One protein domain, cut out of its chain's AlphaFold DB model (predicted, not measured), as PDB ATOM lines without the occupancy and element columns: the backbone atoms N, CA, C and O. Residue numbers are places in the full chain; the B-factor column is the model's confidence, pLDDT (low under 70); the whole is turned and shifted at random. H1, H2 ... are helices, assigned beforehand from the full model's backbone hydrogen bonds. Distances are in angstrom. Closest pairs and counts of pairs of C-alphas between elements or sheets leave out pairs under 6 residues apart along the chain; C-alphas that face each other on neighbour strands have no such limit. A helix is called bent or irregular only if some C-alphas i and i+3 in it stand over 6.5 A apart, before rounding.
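AT A GLANCE: This is residues 33 to 85 and 221 to 272 of the 273 residues of an uncharacterized protein of Methanobacteriaceae archaeon 41_258 (UniProt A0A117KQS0). One long helix, H3, runs through a compact cluster of crossed helices; H1 packs on its early part alone, at one end of the domain. H2 also packs on the early part of H3, with residues 65 to 73 of H3, while H4, H5 and H6 group beside its later part, with H6 at the end far from H1. The printed part has 105 residues, with six named helices, H1 to H6 in chain order, and no named strand: the class is all helix. The radius of gyration of the C-alphas is 12.9 A, and the C-alphas span 35 by 29 by 25 A.

IN THESE COORDINATES: Find C-alpha 64 at (190.760, 146.352, 161.111); from there H3, residues 64 to 85, runs 31.4 A to C-alpha 85, with a kink of 28 degrees near residue 76. Go back to C-alpha 33 at (194.245, 149.506, 165.018) for H1, residues 33 to 42, 14.9 A long. H2 is residues 49 to 60, 18.0 A; it is neither bent nor irregular, but only just: C-alphas 57 and 60 are 6.1 A apart. Past the cut come H4, residues 222 to 236, 20.7 A, and H5, residues 239 to 249, 15.3 A. H6, residues 255 to 270, runs 22.7 A and ends at C-alpha 270, (178.765, 140.866, 185.033).

HOW THE PARTS SIT: Start at H3, the hub, which touches the five other helices; the packing is mostly crossed, with no touching pair at a shallow tilt. With residues 64 to 72 alone it touches H1, the closest C-alphas being those of Ala 36 and Phe 68, 4.2 A, at a steep tilt of 59 degrees, the same way. H3 touches H2 at Lys 66 and Leu 59, whose C-alphas, the closest, are 4.8 A apart. Near its other end, residues 80 to 84 alone touch H6, closest at the C-alphas of Leu 84 and Leu 256, 5.7 A. H3 and H5 only just touch, with 3 pairs of C-alphas within 8 A, closest at Phe 77 and Leu 249, 6.3 A. Moving outward, H5 touches H6, closest at the C-alphas of Ser 248 and Ser 255, 4.1 A, at a steep tilt of 51 degrees, opposite ways. H4 touches H6, closest at the C-alphas of Leu 229 and Val 266, 6.3 A. H1 is apart from H2, H4, H5 and H6. In H4, H5 and H6 every O i to N i+4 pair is within hydrogen-bond range; the counts are 5 of 6 in H1, 5 of 8 in H2 and 16 of 18 in H3.

THE WHOLE: The two C-alphas farthest apart, those of Phe 42 and Arg 272, are 39.8 A apart. Residues 86 to 220 are not printed, and C-alphas 85 and 221 are 11.1 A apart across the cut. Of the links printed whole, none is long. Mean pLDDT of the printed part is 84.1; residue 237 alone is under 70.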
ATOM      1  N   ARG A  33     194.675 148.453 164.082       83.62
ATOM      2  CA  ARG A  33     194.245 149.506 165.018       83.62
ATOM      3  C   ARG A  33     194.566 150.898 164.493       83.62
ATOM      4  O   ARG A  33     193.735 151.795 164.574       83.62
ATOM      5  N   GLU A  34     195.760 151.068 163.947       85.00
ATOM      6  CA  GLU A  34     196.264 152.328 163.414       85.00
ATOM      7  C   GLU A  34     195.458 152.741 162.180       85.00
ATOM      8  O   GLU A  34     195.020 153.887 162.080       85.00
ATOM      9  N   VAL A  35     195.178 151.786 161.284       83.69
ATOM     10  CA  VAL A  35     194.307 152.012 160.123       83.69
ATOM     11  C   VAL A  35     192.895 152.383 160.566       83.69
ATOM     12  O   VAL A  35     192.337 153.356 160.068       83.69
ATOM     13  N   ALA A  36     192.328 151.663 161.536       83.75
ATOM     14  CA  ALA A  36     191.011 151.976 162.077       83.75
ATOM     15  C   ALA A  36     190.921 153.396 162.653       83.75
ATOM     16  O   ALA A  36     189.965 154.109 162.351       83.75
ATOM     17  N   GLY A  37     191.914 153.818 163.443       81.44
ATOM     18  CA  GLY A  37     191.971 155.167 164.010       81.44
ATOM     19  C   GLY A  37     192.110 156.258 162.946       81.44
ATOM     20  O   GLY A  37     191.481 157.310 163.045       81.44
ATOM     21  N   LEU A  38     192.894 156.005 161.893       82.50
ATOM     22  CA  LEU A  38     193.068 156.957 160.798       82.50
ATOM     23  C   LEU A  38     191.795 157.093 159.955       82.50
ATOM     24  O   LEU A  38     191.383 158.204 159.638       82.50
ATOM     25  N   VAL A  39     191.140 155.982 159.615       82.19
ATOM     26  CA  VAL A  39     189.908 156.004 158.812       82.19
ATOM     27  C   VAL A  39     188.738 156.583 159.615       82.19
ATOM     28  O   VAL A  39     187.925 157.321 159.057       82.19
ATOM     29  N   SER A  40     188.643 156.296 160.919       81.88
ATOM     30  CA  SER A  40     187.567 156.831 161.766       81.88
ATOM     31  C   SER A  40     187.643 158.349 161.910       81.88
ATOM     32  O   SER A  40     186.600 158.996 161.950       81.88
ATOM     33  N   TYR A  41     188.848 158.927 161.884       80.88
ATOM     34  CA  TYR A  41     189.058 160.373 161.940       80.88
ATOM     35  C   TYR A  41     188.386 161.133 160.783       80.88
ATOM     36  O   TYR A  41     187.863 162.228 160.981       80.88
ATOM     37  N   PHE A  42     188.370 160.554 159.579       78.75
ATOM     38  CA  PHE A  42     187.768 161.184 158.397       78.75
ATOM     39  C   PHE A  42     186.263 160.938 158.269       78.75
ATOM     40  O   PHE A  42     185.613 161.528 157.404       78.75
ATOM     41  N   ARG A  43     185.693 160.069 159.106       78.25
ATOM     42  CA  ARG A  43     184.276 159.721 159.051       78.25
ATOM     43  C   ARG A  43     183.485 160.548 160.063       78.25
ATOM     44  O   ARG A  43     183.912 160.766 161.194       78.25
ATOM     45  N   ARG A  44     182.289 160.994 159.670       80.62
ATOM     46  CA  ARG A  44     181.343 161.621 160.605       80.62
ATOM     47  C   ARG A  44     180.890 160.593 161.648       80.62
ATOM     48  O   ARG A  44     180.749 159.412 161.338       80.62
ATOM     49  N   LYS A  45     180.637 161.052 162.878       79.69
ATOM     50  CA  LYS A  45     180.034 160.209 163.917       79.69
ATOM     51  C   LYS A  45     178.665 159.702 163.446       79.69
ATOM     52  O   LYS A  45     177.889 160.510 162.939       79.69
ATOM     53  N   PRO A  46     178.370 158.406 163.622       82.12
ATOM     54  CA  PRO A  46     177.091 157.852 163.211       82.12
ATOM     55  C   PRO A  46     175.973 158.387 164.111       82.12
ATOM     56  O   PRO A  46     176.136 158.495 165.331       82.12
ATOM     57  N   GLU A  47     174.837 158.728 163.510       80.81
ATOM     58  CA  GLU A  47     173.683 159.309 164.219       80.81
ATOM     59  C   GLU A  47     172.408 158.473 164.065       80.81
ATOM     60  O   GLU A  47     171.565 158.465 164.970       80.81
ATOM     61  N   ASP A  48     172.284 157.760 162.945       85.50
ATOM     62  CA  ASP A  48     171.110 156.971 162.596       85.50
ATOM     63  C   ASP A  48     171.158 155.559 163.220       85.50
ATOM     64  O   ASP A  48     172.213 154.916 163.196       85.50
ATOM     65  N   PRO A  49     170.043 155.033 163.766       84.56
ATOM     66  CA  PRO A  49     170.009 153.694 164.348       84.56
ATOM     67  C   PRO A  49     170.427 152.576 163.383       84.56
ATOM     68  O   PRO A  49     171.076 151.627 163.818       84.56
ATOM     69  N   LEU A  50     170.084 152.654 162.092       85.62
ATOM     70  CA  LEU A  50     170.451 151.633 161.105       85.62
ATOM     71  C   LEU A  50     171.944 151.703 160.781       85.62
ATOM     72  O   LEU A  50     172.605 150.665 160.694       85.62
ATOM     73  N   GLU A  51     172.498 152.914 160.663       86.88
ATOM     74  CA  GLU A  51     173.944 153.098 160.496       86.88
ATOM     75  C   GLU A  51     174.700 152.517 161.698       86.88
ATOM     76  O   GLU A  51     175.654 151.755 161.533       86.88
ATOM     77  N   ILE A  52     174.243 152.814 162.915       87.12
ATOM     78  CA  ILE A  52     174.861 152.314 164.144       87.12
ATOM     79  C   ILE A  52     174.726 150.791 164.248       87.12
ATOM     80  O   ILE A  52     175.700 150.127 164.597       87.12
ATOM     81  N   ALA A  53     173.564 150.217 163.924       85.56
ATOM     82  CA  ALA A  53     173.361 148.768 163.919       85.56
ATOM     83  C   ALA A  53     174.297 148.065 162.924       85.56
ATOM     84  O   ALA A  53     174.876 147.028 163.246       85.56
ATOM     85  N   THR A  54     174.506 148.669 161.751       85.94
ATOM     86  CA  THR A  54     175.460 148.180 160.745       85.94
ATOM     87  C   THR A  54     176.894 148.246 161.269       85.94
ATOM     88  O   THR A  54     177.667 147.316 161.094       85.94
ATOM     89  N   ILE A  55     177.272 149.315 161.973       86.12
ATOM     90  CA  ILE A  55     178.602 149.406 162.593       86.12
ATOM     91  C   ILE A  55     178.762 148.361 163.707       86.12
ATOM     92  O   ILE A  55     179.814 147.741 163.832       86.12
ATOM     93  N   LEU A  56     177.721 148.137 164.508       84.81
ATOM     94  CA  LEU A  56     177.728 147.152 165.588       84.81
ATOM     95  C   LEU A  56     177.849 145.710 165.080       84.81
ATOM     96  O   LEU A  56     178.473 144.895 165.760       84.81
ATOM     97  N   SER A  57     177.302 145.378 163.907       82.75
ATOM     98  CA  SER A  57     177.440 144.027 163.342       82.75
ATOM     99  C   SER A  57     178.900 143.690 163.011       82.75
ATOM    100  O   SER A  57     179.328 142.562 163.260       82.75
ATOM    101  N   HIS A  58     179.697 144.686 162.605       82.94
ATOM    102  CA  HIS A  58     181.136 144.545 162.350       82.94
ATOM    103  C   HIS A  58     181.981 144.258 163.602       82.94
ATOM    104  O   HIS A  58     183.161 143.925 163.495       82.94
ATOM    105  N   LEU A  59     181.416 144.334 164.813       78.94
ATOM    106  CA  LEU A  59     182.128 143.924 166.032       78.94
ATOM    107  C   LEU A  59     182.404 142.413 166.082       78.94
ATOM    108  O   LEU A  59     183.307 141.988 166.811       78.94
ATOM    109  N   LYS A  60     181.636 141.620 165.319       74.75
ATOM    110  CA  LYS A  60     181.836 140.173 165.158       74.75
ATOM    111  C   LYS A  60     182.965 139.840 164.169       74.75
ATOM    112  O   LYS A  60     183.466 138.718 164.201       74.75
ATOM    113  N   ASP A  61     183.394 140.800 163.349       76.19
ATOM    114  CA  ASP A  61     184.418 140.591 162.325       76.19
ATOM    115  C   ASP A  61     185.835 140.478 162.924       76.19
ATOM    116  O   ASP A  61     186.102 140.772 164.099       76.19
ATOM    117  N   HIS A  62     186.787 140.048 162.094       72.50
ATOM    118  CA  HIS A  62     188.208 139.973 162.432       72.50
ATOM    119  C   HIS A  62     189.008 141.061 161.698       72.50
ATOM    120  O   HIS A  62     188.692 141.434 160.573       72.50
ATOM    121  N   GLY A  63     190.070 141.569 162.330       79.31
ATOM    122  CA  GLY A  63     190.965 142.562 161.723       79.31
ATOM    123  C   GLY A  63     190.526 144.019 161.919       79.31
ATOM    124  O   GLY A  63     189.924 144.372 162.934       79.31
ATOM    125  N   TRP A  64     190.890 144.892 160.975       81.12
ATOM    126  CA  TRP A  64     190.760 146.352 161.111       81.12
ATOM    127  C   TRP A  64     189.310 146.850 161.182       81.12
ATOM    128  O   TRP A  64     189.047 147.847 161.850       81.12
ATOM    129  N   GLN A  65     188.357 146.142 160.567       81.56
ATOM    130  CA  GLN A  65     186.930 146.503 160.564       81.56
ATOM    131  C   GLN A  65     186.335 146.517 161.976       81.56
ATOM    132  O   GLN A  65     185.608 147.443 162.334       81.56
ATOM    133  N   LYS A  66     186.728 145.551 162.817       84.25
ATOM    134  CA  LYS A  66     186.340 145.506 164.230       84.25
ATOM    135  C   LYS A  66     186.846 146.728 164.989       84.25
ATOM    136  O   LYS A  66     186.081 147.378 165.697       84.25
ATOM    137  N   PHE A  67     188.128 147.063 164.840       82.06
ATOM    138  CA  PHE A  67     188.709 148.233 165.506       82.06
ATOM    139  C   PHE A  67     188.105 149.538 164.991       82.06
ATOM    140  O   PHE A  67     187.881 150.461 165.766       82.06
ATOM    141  N   PHE A  68     187.782 149.598 163.702       84.06
ATOM    142  CA  PHE A  68     187.123 150.745 163.096       84.06
ATOM    143  C   PHE A  68     185.715 150.945 163.665       84.06
ATOM    144  O   PHE A  68     185.370 152.056 164.067       84.06
ATOM    145  N   ALA A  69     184.935 149.867 163.790       83.75
ATOM    146  CA  ALA A  69     183.632 149.905 164.442       83.75
ATOM    147  C   ALA A  69     183.731 150.371 165.901       83.75
ATOM    148  O   ALA A  69     182.954 151.226 166.332       83.75
ATOM    149  N   MET A  70     184.721 149.875 166.649       85.75
ATOM    150  CA  MET A  70     184.980 150.328 168.017       85.75
ATOM    151  C   MET A  70     185.295 151.831 168.069       85.75
ATOM    152  O   MET A  70     184.667 152.569 168.822       85.75
ATOM    153  N   GLU A  71     186.215 152.333 167.246       84.62
ATOM    154  CA  GLU A  71     186.579 153.755 167.275       84.62
ATOM    155  C   GLU A  71     185.397 154.681 166.931       84.62
ATOM    156  O   GLU A  71     185.189 155.693 167.605       84.62
ATOM    157  N   LEU A  72     184.553 154.305 165.961       85.31
ATOM    158  CA  LEU A  72     183.345 155.072 165.626       85.31
ATOM    159  C   LEU A  72     182.333 155.108 166.778       85.31
ATOM    160  O   LEU A  72     181.773 156.162 167.096       85.31
ATOM    161  N   LEU A  73     182.098 153.962 167.418       86.12
ATOM    162  CA  LEU A  73     181.116 153.839 168.494       86.12
ATOM    163  C   LEU A  73     181.595 154.495 169.787       86.12
ATOM    164  O   LEU A  73     180.782 155.055 170.515       86.12
ATOM    165  N   LYS A  74     182.898 154.463 170.072       87.19
ATOM    166  CA  LYS A  74     183.490 155.027 171.292       87.19
ATOM    167  C   LYS A  74     183.191 156.514 171.438       87.19
ATOM    168  O   LYS A  74     182.764 156.962 172.502       87.19
ATOM    169  N   GLY A  75     183.370 157.276 170.358       84.19
ATOM    170  CA  GLY A  75     183.078 158.708 170.346       84.19
ATOM    171  C   GLY A  75     181.606 159.003 170.636       84.19
ATOM    172  O   GLY A  75     181.309 159.921 171.401       84.19
ATOM    173  N   ARG A  76     180.698 158.205 170.063       87.00
ATOM    174  CA  ARG A  76     179.252 158.373 170.234       87.00
ATOM    175  C   ARG A  76     178.762 157.911 171.605       87.00
ATOM    176  O   ARG A  76     177.962 158.595 172.235       87.00
ATOM    177  N   PHE A  77     179.282 156.789 172.092       90.19
ATOM    178  CA  PHE A  77     179.005 156.280 173.429       90.19
ATOM    179  C   PHE A  77     179.410 157.296 174.498       90.19
ATOM    180  O   PHE A  77     178.629 157.573 175.401       90.19
ATOM    181  N   HIS A  78     180.590 157.912 174.367       89.56
ATOM    182  CA  HIS A  78     181.043 158.943 175.304       89.56
ATOM    183  C   HIS A  78     180.126 160.168 175.334       89.56
ATOM    184  O   HIS A  78     179.829 160.692 176.404       89.56
ATOM    185  N   GLU A  79     179.663 160.627 174.169       89.12
ATOM    186  CA  GLU A  79     178.687 161.721 174.084       89.12
ATOM    187  C   GLU A  79     177.375 161.353 174.772       89.12
ATOM    188  O   GLU A  79     176.915 162.078 175.653       89.12
ATOM    189  N   LYS A  80     176.815 160.190 174.435       90.50
ATOM    190  CA  LYS A  80     175.537 159.739 174.987       90.50
ATOM    191  C   LYS A  80     175.597 159.474 176.487       90.50
ATOM    192  O   LYS A  80     174.648 159.779 177.204       90.50
ATOM    193  N   LEU A  81     176.724 158.976 176.984       91.00
ATOM    194  CA  LEU A  81     176.930 158.788 178.414       91.00
ATOM    195  C   LEU A  81     176.999 160.130 179.151       91.00
ATOM    196  O   LEU A  81     176.367 160.280 180.192       91.00
ATOM    197  N   LYS A  82     177.694 161.129 178.593       89.62
ATOM    198  CA  LYS A  82     177.705 162.491 179.152       89.62
ATOM    199  C   LYS A  82     176.311 163.112 179.185       89.62
ATOM    200  O   LYS A  82     175.962 163.752 180.173       89.62
ATOM    201  N   GLU A  83     175.524 162.931 178.126       91.00
ATOM    202  CA  GLU A  83     174.125 163.374 178.081       91.00
ATOM    203  C   GLU A  83     173.291 162.702 179.183       91.00
ATOM    204  O   GLU A  83     172.551 163.378 179.901       91.00
ATOM    205  N   LEU A  84     173.444 161.384 179.369       90.75
ATOM    206  CA  LEU A  84     172.745 160.635 180.415       90.75
ATOM    207  C   LEU A  84     173.127 161.130 181.819       90.75
ATOM    208  O   LEU A  84     172.241 161.399 182.631       90.75
ATOM    209  N   GLU A  85     174.421 161.286 182.101       88.31
ATOM    210  CA  GLU A  85     174.910 161.793 183.389       88.31
ATOM    211  C   GLU A  85     174.406 163.213 183.673       88.31
ATOM    212  O   GLU A  85     173.995 163.513 184.799       88.31
ATOM    213  N   GLN A 221     181.995 154.773 184.842       83.44
ATOM    214  CA  GLN A 221     183.364 154.687 184.341       83.44
ATOM    215  C   GLN A 221     183.326 154.411 182.836       83.44
ATOM    216  O   GLN A 221     183.362 153.251 182.427       83.44
ATOM    217  N   THR A 222     183.258 155.472 182.022       85.25
ATOM    218  CA  THR A 222     183.020 155.400 180.567       85.25
ATOM    219  C   THR A 222     183.822 154.300 179.878       85.25
ATOM    220  O   THR A 222     183.236 153.468 179.198       85.25
ATOM    221  N   ASN A 223     185.146 154.261 180.070       82.12
ATOM    222  CA  ASN A 223     186.012 153.312 179.362       82.12
ATOM    223  C   ASN A 223     185.695 151.857 179.728       82.12
ATOM    224  O   ASN A 223     185.528 151.023 178.847       82.12
ATOM    225  N   ARG A 224     185.549 151.572 181.026       85.88
ATOM    226  CA  ARG A 224     185.257 150.223 181.519       85.88
ATOM    227  C   ARG A 224     183.869 149.764 181.080       85.88
ATOM    228  O   ARG A 224     183.694 148.632 180.651       85.88
ATOM    229  N   LEU A 225     182.890 150.659 181.175       86.69
ATOM    230  CA  LEU A 225     181.520 150.383 180.767       86.69
ATOM    231  C   LEU A 225     181.433 150.122 179.259       86.69
ATOM    232  O   LEU A 225     180.759 149.189 178.839       86.69
ATOM    233  N   TYR A 226     182.160 150.903 178.460       87.38
ATOM    234  CA  TYR A 226     182.247 150.725 177.019       87.38
ATOM    235  C   TYR A 226     182.831 149.355 176.645       87.38
ATOM    236  O   TYR A 226     182.222 148.618 175.875       87.38
ATOM    237  N   GLU A 227     183.967 148.977 177.234       83.88
ATOM    238  CA  GLU A 227     184.602 147.673 177.002       83.88
ATOM    239  C   GLU A 227     183.695 146.507 177.411       83.88
ATOM    240  O   GLU A 227     183.521 145.561 176.645       83.88
ATOM    241  N   ASN A 228     183.066 146.603 178.583       86.19
ATOM    242  CA  ASN A 228     182.127 145.600 179.078       86.19
ATOM    243  C   ASN A 228     180.915 145.440 178.164       86.19
ATOM    244  O   ASN A 228     180.452 144.327 177.934       86.19
ATOM    245  N   LEU A 229     180.401 146.550 177.640       85.38
ATOM    246  CA  LEU A 229     179.267 146.546 176.735       85.38
ATOM    247  C   LEU A 229     179.655 145.894 175.404       85.38
ATOM    248  O   LEU A 229     178.946 145.010 174.936       85.38
ATOM    249  N   LEU A 230     180.813 146.241 174.836       82.19
ATOM    250  CA  LEU A 230     181.330 145.573 173.638       82.19
ATOM    251  C   LEU A 230     181.542 144.069 173.854       82.19
ATOM    252  O   LEU A 230     181.195 143.271 172.983       82.19
ATOM    253  N   LEU A 231     182.085 143.676 175.009       80.69
ATOM    254  CA  LEU A 231     182.272 142.274 175.380       80.69
ATOM    255  C   LEU A 231     180.930 141.544 175.484       80.69
ATOM    256  O   LEU A 231     180.763 140.476 174.897       80.69
ATOM    257  N   TYR A 232     179.963 142.144 176.177       81.81
ATOM    258  CA  TYR A 232     178.603 141.631 176.288       81.81
ATOM    259  C   TYR A 232     177.982 141.417 174.901       81.81
ATOM    260  O   TYR A 232     177.436 140.350 174.630       81.81
ATOM    261  N   MET A 233     178.127 142.382 173.987       79.56
ATOM    262  CA  MET A 233     177.615 142.265 172.617       79.56
ATOM    263  C   MET A 233     178.292 141.145 171.822       79.56
ATOM    264  O   MET A 233     177.617 140.420 171.088       79.56
ATOM    265  N   ALA A 234     179.606 140.982 171.982       75.88
ATOM    266  CA  ALA A 234     180.361 139.923 171.320       75.88
ATOM    267  C   ALA A 234     179.965 138.521 171.817       75.88
ATOM    268  O   ALA A 234     179.943 137.586 171.020       75.88
ATOM    269  N   ILE A 235     179.641 138.377 173.107       74.50
ATOM    270  CA  ILE A 235     179.312 137.088 173.733       74.50
ATOM    271  C   ILE A 235     177.838 136.723 173.556       74.50
ATOM    272  O   ILE A 235     177.525 135.598 173.178       74.50
ATOM    273  N   VAL A 236     176.921 137.649 173.849       72.00
ATOM    274  CA  VAL A 236     175.478 137.361 173.854       72.00
ATOM    275  C   VAL A 236     174.940 137.207 172.436       72.00
ATOM    276  O   VAL A 236     174.022 136.422 172.216       72.00
ATOM    277  N   GLY A 237     175.501 137.936 171.466       67.19
ATOM    278  CA  GLY A 237     175.214 137.749 170.042       67.19
ATOM    279  C   GLY A 237     173.772 138.025 169.591       67.19
ATOM    280  O   GLY A 237     173.503 137.861 168.402       67.19
ATOM    281  N   ASP A 238     172.891 138.458 170.499       76.69
ATOM    282  CA  ASP A 238     171.458 138.707 170.306       76.69
ATOM    283  C   ASP A 238     171.198 139.961 169.453       76.69
ATOM    284  O   ASP A 238     171.600 141.077 169.804       76.69
ATOM    285  N   GLU A 239     170.481 139.784 168.341       79.56
ATOM    286  CA  GLU A 239     170.072 140.862 167.434       79.56
ATOM    287  C   GLU A 239     169.200 141.912 168.124       79.56
ATOM    288  O   GLU A 239     169.313 143.106 167.836       79.56
ATOM    289  N   LYS A 240     168.381 141.504 169.098       83.06
ATOM    290  CA  LYS A 240     167.549 142.441 169.853       83.06
ATOM    291  C   LYS A 240     168.401 143.380 170.703       83.06
ATOM    292  O   LYS A 240     168.143 144.581 170.734       83.06
ATOM    293  N   ALA A 241     169.437 142.855 171.358       81.50
ATOM    294  CA  ALA A 241     170.370 143.667 172.135       81.50
ATOM    295  C   ALA A 241     171.184 144.622 171.240       81.50
ATOM    296  O   ALA A 241     171.450 145.754 171.642       81.50
ATOM    297  N   LEU A 242     171.534 144.194 170.017       83.06
ATOM    298  CA  LEU A 242     172.201 145.043 169.021       83.06
ATOM    299  C   LEU A 242     171.313 146.219 168.622       83.06
ATOM    300  O   LEU A 242     171.776 147.358 168.605       83.06
ATOM    301  N   LEU A 243     170.033 145.956 168.365       84.69
ATOM    302  CA  LEU A 243     169.070 146.991 168.009       84.69
ATOM    303  C   LEU A 243     168.811 147.963 169.172       84.69
ATOM    304  O   LEU A 243     168.812 149.176 168.969       84.69
ATOM    305  N   GLU A 244     168.632 147.456 170.396       86.75
ATOM    306  CA  GLU A 244     168.450 148.287 171.595       86.75
ATOM    307  C   GLU A 244     169.647 149.219 171.815       86.75
ATOM    308  O   GLU A 244     169.474 150.411 172.083       86.75
ATOM    309  N   LEU A 245     170.867 148.710 171.641       87.44
ATOM    310  CA  LEU A 245     172.082 149.512 171.725       87.44
ATOM    311  C   LEU A 245     172.192 150.527 170.582       87.44
ATOM    312  O   LEU A 245     172.574 151.672 170.817       87.44
ATOM    313  N   ALA A 246     171.826 150.144 169.360       86.31
ATOM    314  CA  ALA A 246     171.837 151.054 168.223       86.31
ATOM    315  C   ALA A 246     170.893 152.244 168.443       86.31
ATOM    316  O   ALA A 246     171.280 153.398 168.254       86.31
ATOM    317  N   ILE A 247     169.685 151.979 168.952       87.06
ATOM    318  CA  ILE A 247     168.724 153.015 169.348       87.06
ATOM    319  C   ILE A 247     169.285 153.860 170.500       87.06
ATOM    320  O   ILE A 247     169.182 155.088 170.455       87.06
ATOM    321  N   SER A 248     169.926 153.234 171.491       89.25
ATOM    322  CA  SER A 248     170.549 153.922 172.636       89.25
ATOM    323  C   SER A 248     171.634 154.916 172.220       89.25
ATOM    324  O   SER A 248     171.816 155.953 172.855       89.25
ATOM    325  N   LEU A 249     172.365 154.604 171.151       89.00
ATOM    326  CA  LEU A 249     173.443 155.438 170.627       89.00
ATOM    327  C   LEU A 249     172.972 156.434 169.560       89.00
ATOM    328  O   LEU A 249     173.717 157.343 169.197       89.00
ATOM    329  N   SER A 250     171.745 156.302 169.064       86.69
ATOM    330  CA  SER A 250     171.184 157.187 168.041       86.69
ATOM    331  C   SER A 250     170.730 158.544 168.593       86.69
ATOM    332  O   SER A 250     170.712 158.783 169.801       86.69
ATOM    333  N   SER A 251     170.338 159.459 167.707       79.06
ATOM    334  CA  SER A 251     169.749 160.760 168.078       79.06
ATOM    335  C   SER A 251     168.263 160.687 168.490       79.06
ATOM    336  O   SER A 251     167.585 161.709 168.530       79.06
ATOM    337  N   HIS A 252     167.736 159.501 168.805       82.12
ATOM    338  CA  HIS A 252     166.337 159.313 169.194       82.12
ATOM    339  C   HIS A 252     166.014 159.940 170.568       82.12
ATOM    340  O   HIS A 252     166.837 159.902 171.482       82.12
ATOM    341  N   GLU A 253     164.790 160.444 170.764       79.12
ATOM    342  CA  GLU A 253     164.343 161.084 172.020       79.12
ATOM    343  C   GLU A 253     164.526 160.162 173.240       79.12
ATOM    344  O   GLU A 253     165.090 160.540 174.261       79.12
ATOM    345  N   LYS A 254     164.135 158.894 173.088       82.62
ATOM    346  CA  LYS A 254     164.277 157.850 174.120       82.62
ATOM    347  C   LYS A 254     165.678 157.225 174.218       82.62
ATOM    348  O   LYS A 254     165.846 156.259 174.959       82.62
ATOM    349  N   SER A 255     166.670 157.717 173.470       87.75
ATOM    350  CA  SER A 255     168.020 157.117 173.413       87.75
ATOM    351  C   SER A 255     168.648 156.960 174.801       87.75
ATOM    352  O   SER A 255     169.138 155.885 175.135       87.75
ATOM    353  N   LEU A 256     168.540 157.982 175.654       88.75
ATOM    354  CA  LEU A 256     169.106 157.963 177.007       88.75
ATOM    355  C   LEU A 256     168.421 156.953 177.941       88.75
ATOM    356  O   LEU A 256     169.079 156.363 178.794       88.75
ATOM    357  N   ASP A 257     167.116 156.719 177.777       88.56
ATOM    358  CA  ASP A 257     166.386 155.720 178.574       88.56
ATOM    359  C   ASP A 257     166.771 154.298 178.192       88.56
ATOM    360  O   ASP A 257     166.912 153.432 179.056       88.56
ATOM    361  N   PHE A 258     166.937 154.048 176.893       88.31
ATOM    362  CA  PHE A 258     167.446 152.769 176.422       88.31
ATOM    363  C   PHE A 258     168.895 152.562 176.858       88.31
ATOM    364  O   PHE A 258     169.217 151.473 177.328       88.31
ATOM    365  N   LEU A 259     169.730 153.606 176.818       90.62
ATOM    366  CA  LEU A 259     171.114 153.521 177.271       90.62
ATOM    367  C   LEU A 259     171.207 153.119 178.749       90.62
ATOM    368  O   LEU A 259     171.930 152.178 179.065       90.62
ATOM    369  N   ASP A 260     170.437 153.759 179.638       90.12
ATOM    370  CA  ASP A 260     170.372 153.404 181.069       90.12
ATOM    371  C   ASP A 260     169.957 151.928 181.261       90.12
ATOM    372  O   ASP A 260     170.594 151.166 181.991       90.12
ATOM    373  N   LYS A 261     168.938 151.465 180.523       90.44
ATOM    374  CA  LYS A 261     168.493 150.059 180.566       90.44
ATOM    375  C   LYS A 261     169.570 149.079 180.103       90.44
ATOM    376  O   LYS A 261     169.750 148.038 180.736       90.44
ATOM    377  N   VAL A 262     170.263 149.387 179.007       89.31
ATOM    378  CA  VAL A 262     171.331 148.534 178.469       89.31
ATOM    379  C   VAL A 262     172.492 148.459 179.457       89.31
ATOM    380  O   VAL A 262     172.964 147.360 179.738       89.31
ATOM    381  N   ILE A 263     172.900 149.585 180.046       89.69
ATOM    382  CA  ILE A 263     173.959 149.630 181.064       89.69
ATOM    383  C   ILE A 263     173.611 148.724 182.247       89.69
ATOM    384  O   ILE A 263     174.381 147.817 182.566       89.69
ATOM    385  N   LYS A 264     172.409 148.871 182.813       88.62
ATOM    386  CA  LYS A 264     171.939 148.025 183.922       88.62
ATOM    387  C   LYS A 264     171.906 146.544 183.557       88.62
ATOM    388  O   LYS A 264     172.211 145.690 184.385       88.62
ATOM    389  N   LYS A 265     171.535 146.209 182.319       88.50
ATOM    390  CA  LYS A 265     171.543 144.823 181.829       88.50
ATOM    391  C   LYS A 265     172.962 144.248 181.799       88.50
ATOM    392  O   LYS A 265     173.157 143.124 182.255       88.50
ATOM    393  N   VAL A 266     173.936 145.020 181.312       87.06
ATOM    394  CA  VAL A 266     175.356 144.627 181.259       87.06
ATOM    395  C   VAL A 266     175.938 144.472 182.665       87.06
ATOM    396  O   VAL A 266     176.584 143.467 182.949       87.06
ATOM    397  N   GLU A 267     175.678 145.416 183.567       86.31
ATOM    398  CA  GLU A 267     176.150 145.346 184.958       86.31
ATOM    399  C   GLU A 267     175.581 144.128 185.696       86.31
ATOM    400  O   GLU A 267     176.320 143.396 186.354       86.31
ATOM    401  N   ASN A 268     174.286 143.850 185.520       87.06
ATOM    402  CA  ASN A 268     173.645 142.663 186.087       87.06
ATOM    403  C   ASN A 268     174.210 141.353 185.526       87.06
ATOM    404  O   ASN A 268     174.262 140.356 186.245       87.06
ATOM    405  N   TRP A 269     174.596 141.332 184.249       87.19
ATOM    406  CA  TRP A 269     175.238 140.170 183.642       87.19
ATOM    407  C   TRP A 269     176.618 139.915 184.263       87.19
ATOM    408  O   TRP A 269     176.876 138.797 184.697       87.19
ATOM    409  N   LEU A 270     177.441 140.959 184.406       83.69
ATOM    410  CA  LEU A 270     178.765 140.866 185.033       83.69
ATOM    411  C   LEU A 270     178.715 140.437 186.500       83.69
ATOM    412  O   LEU A 270     179.623 139.771 186.977       83.69
ATOM    413  N   ALA A 271     177.673 140.826 187.236       83.06
ATOM    414  CA  ALA A 271     177.504 140.408 188.626       83.06
ATOM    415  C   ALA A 271     177.165 138.910 188.779       83.06
ATOM    416  O   ALA A 271     177.249 138.380 189.885       83.06
ATOM    417  N   ARG A 272     176.733 138.239 187.701       79.00
ATOM    418  CA  ARG A 272     176.297 136.829 187.700       79.00
ATOM    419  C   ARG A 272     177.322 135.864 187.096       79.00
ATOM    420  O   ARG A 272     177.142 134.658 187.251       79.00
TER     421      ARG A 272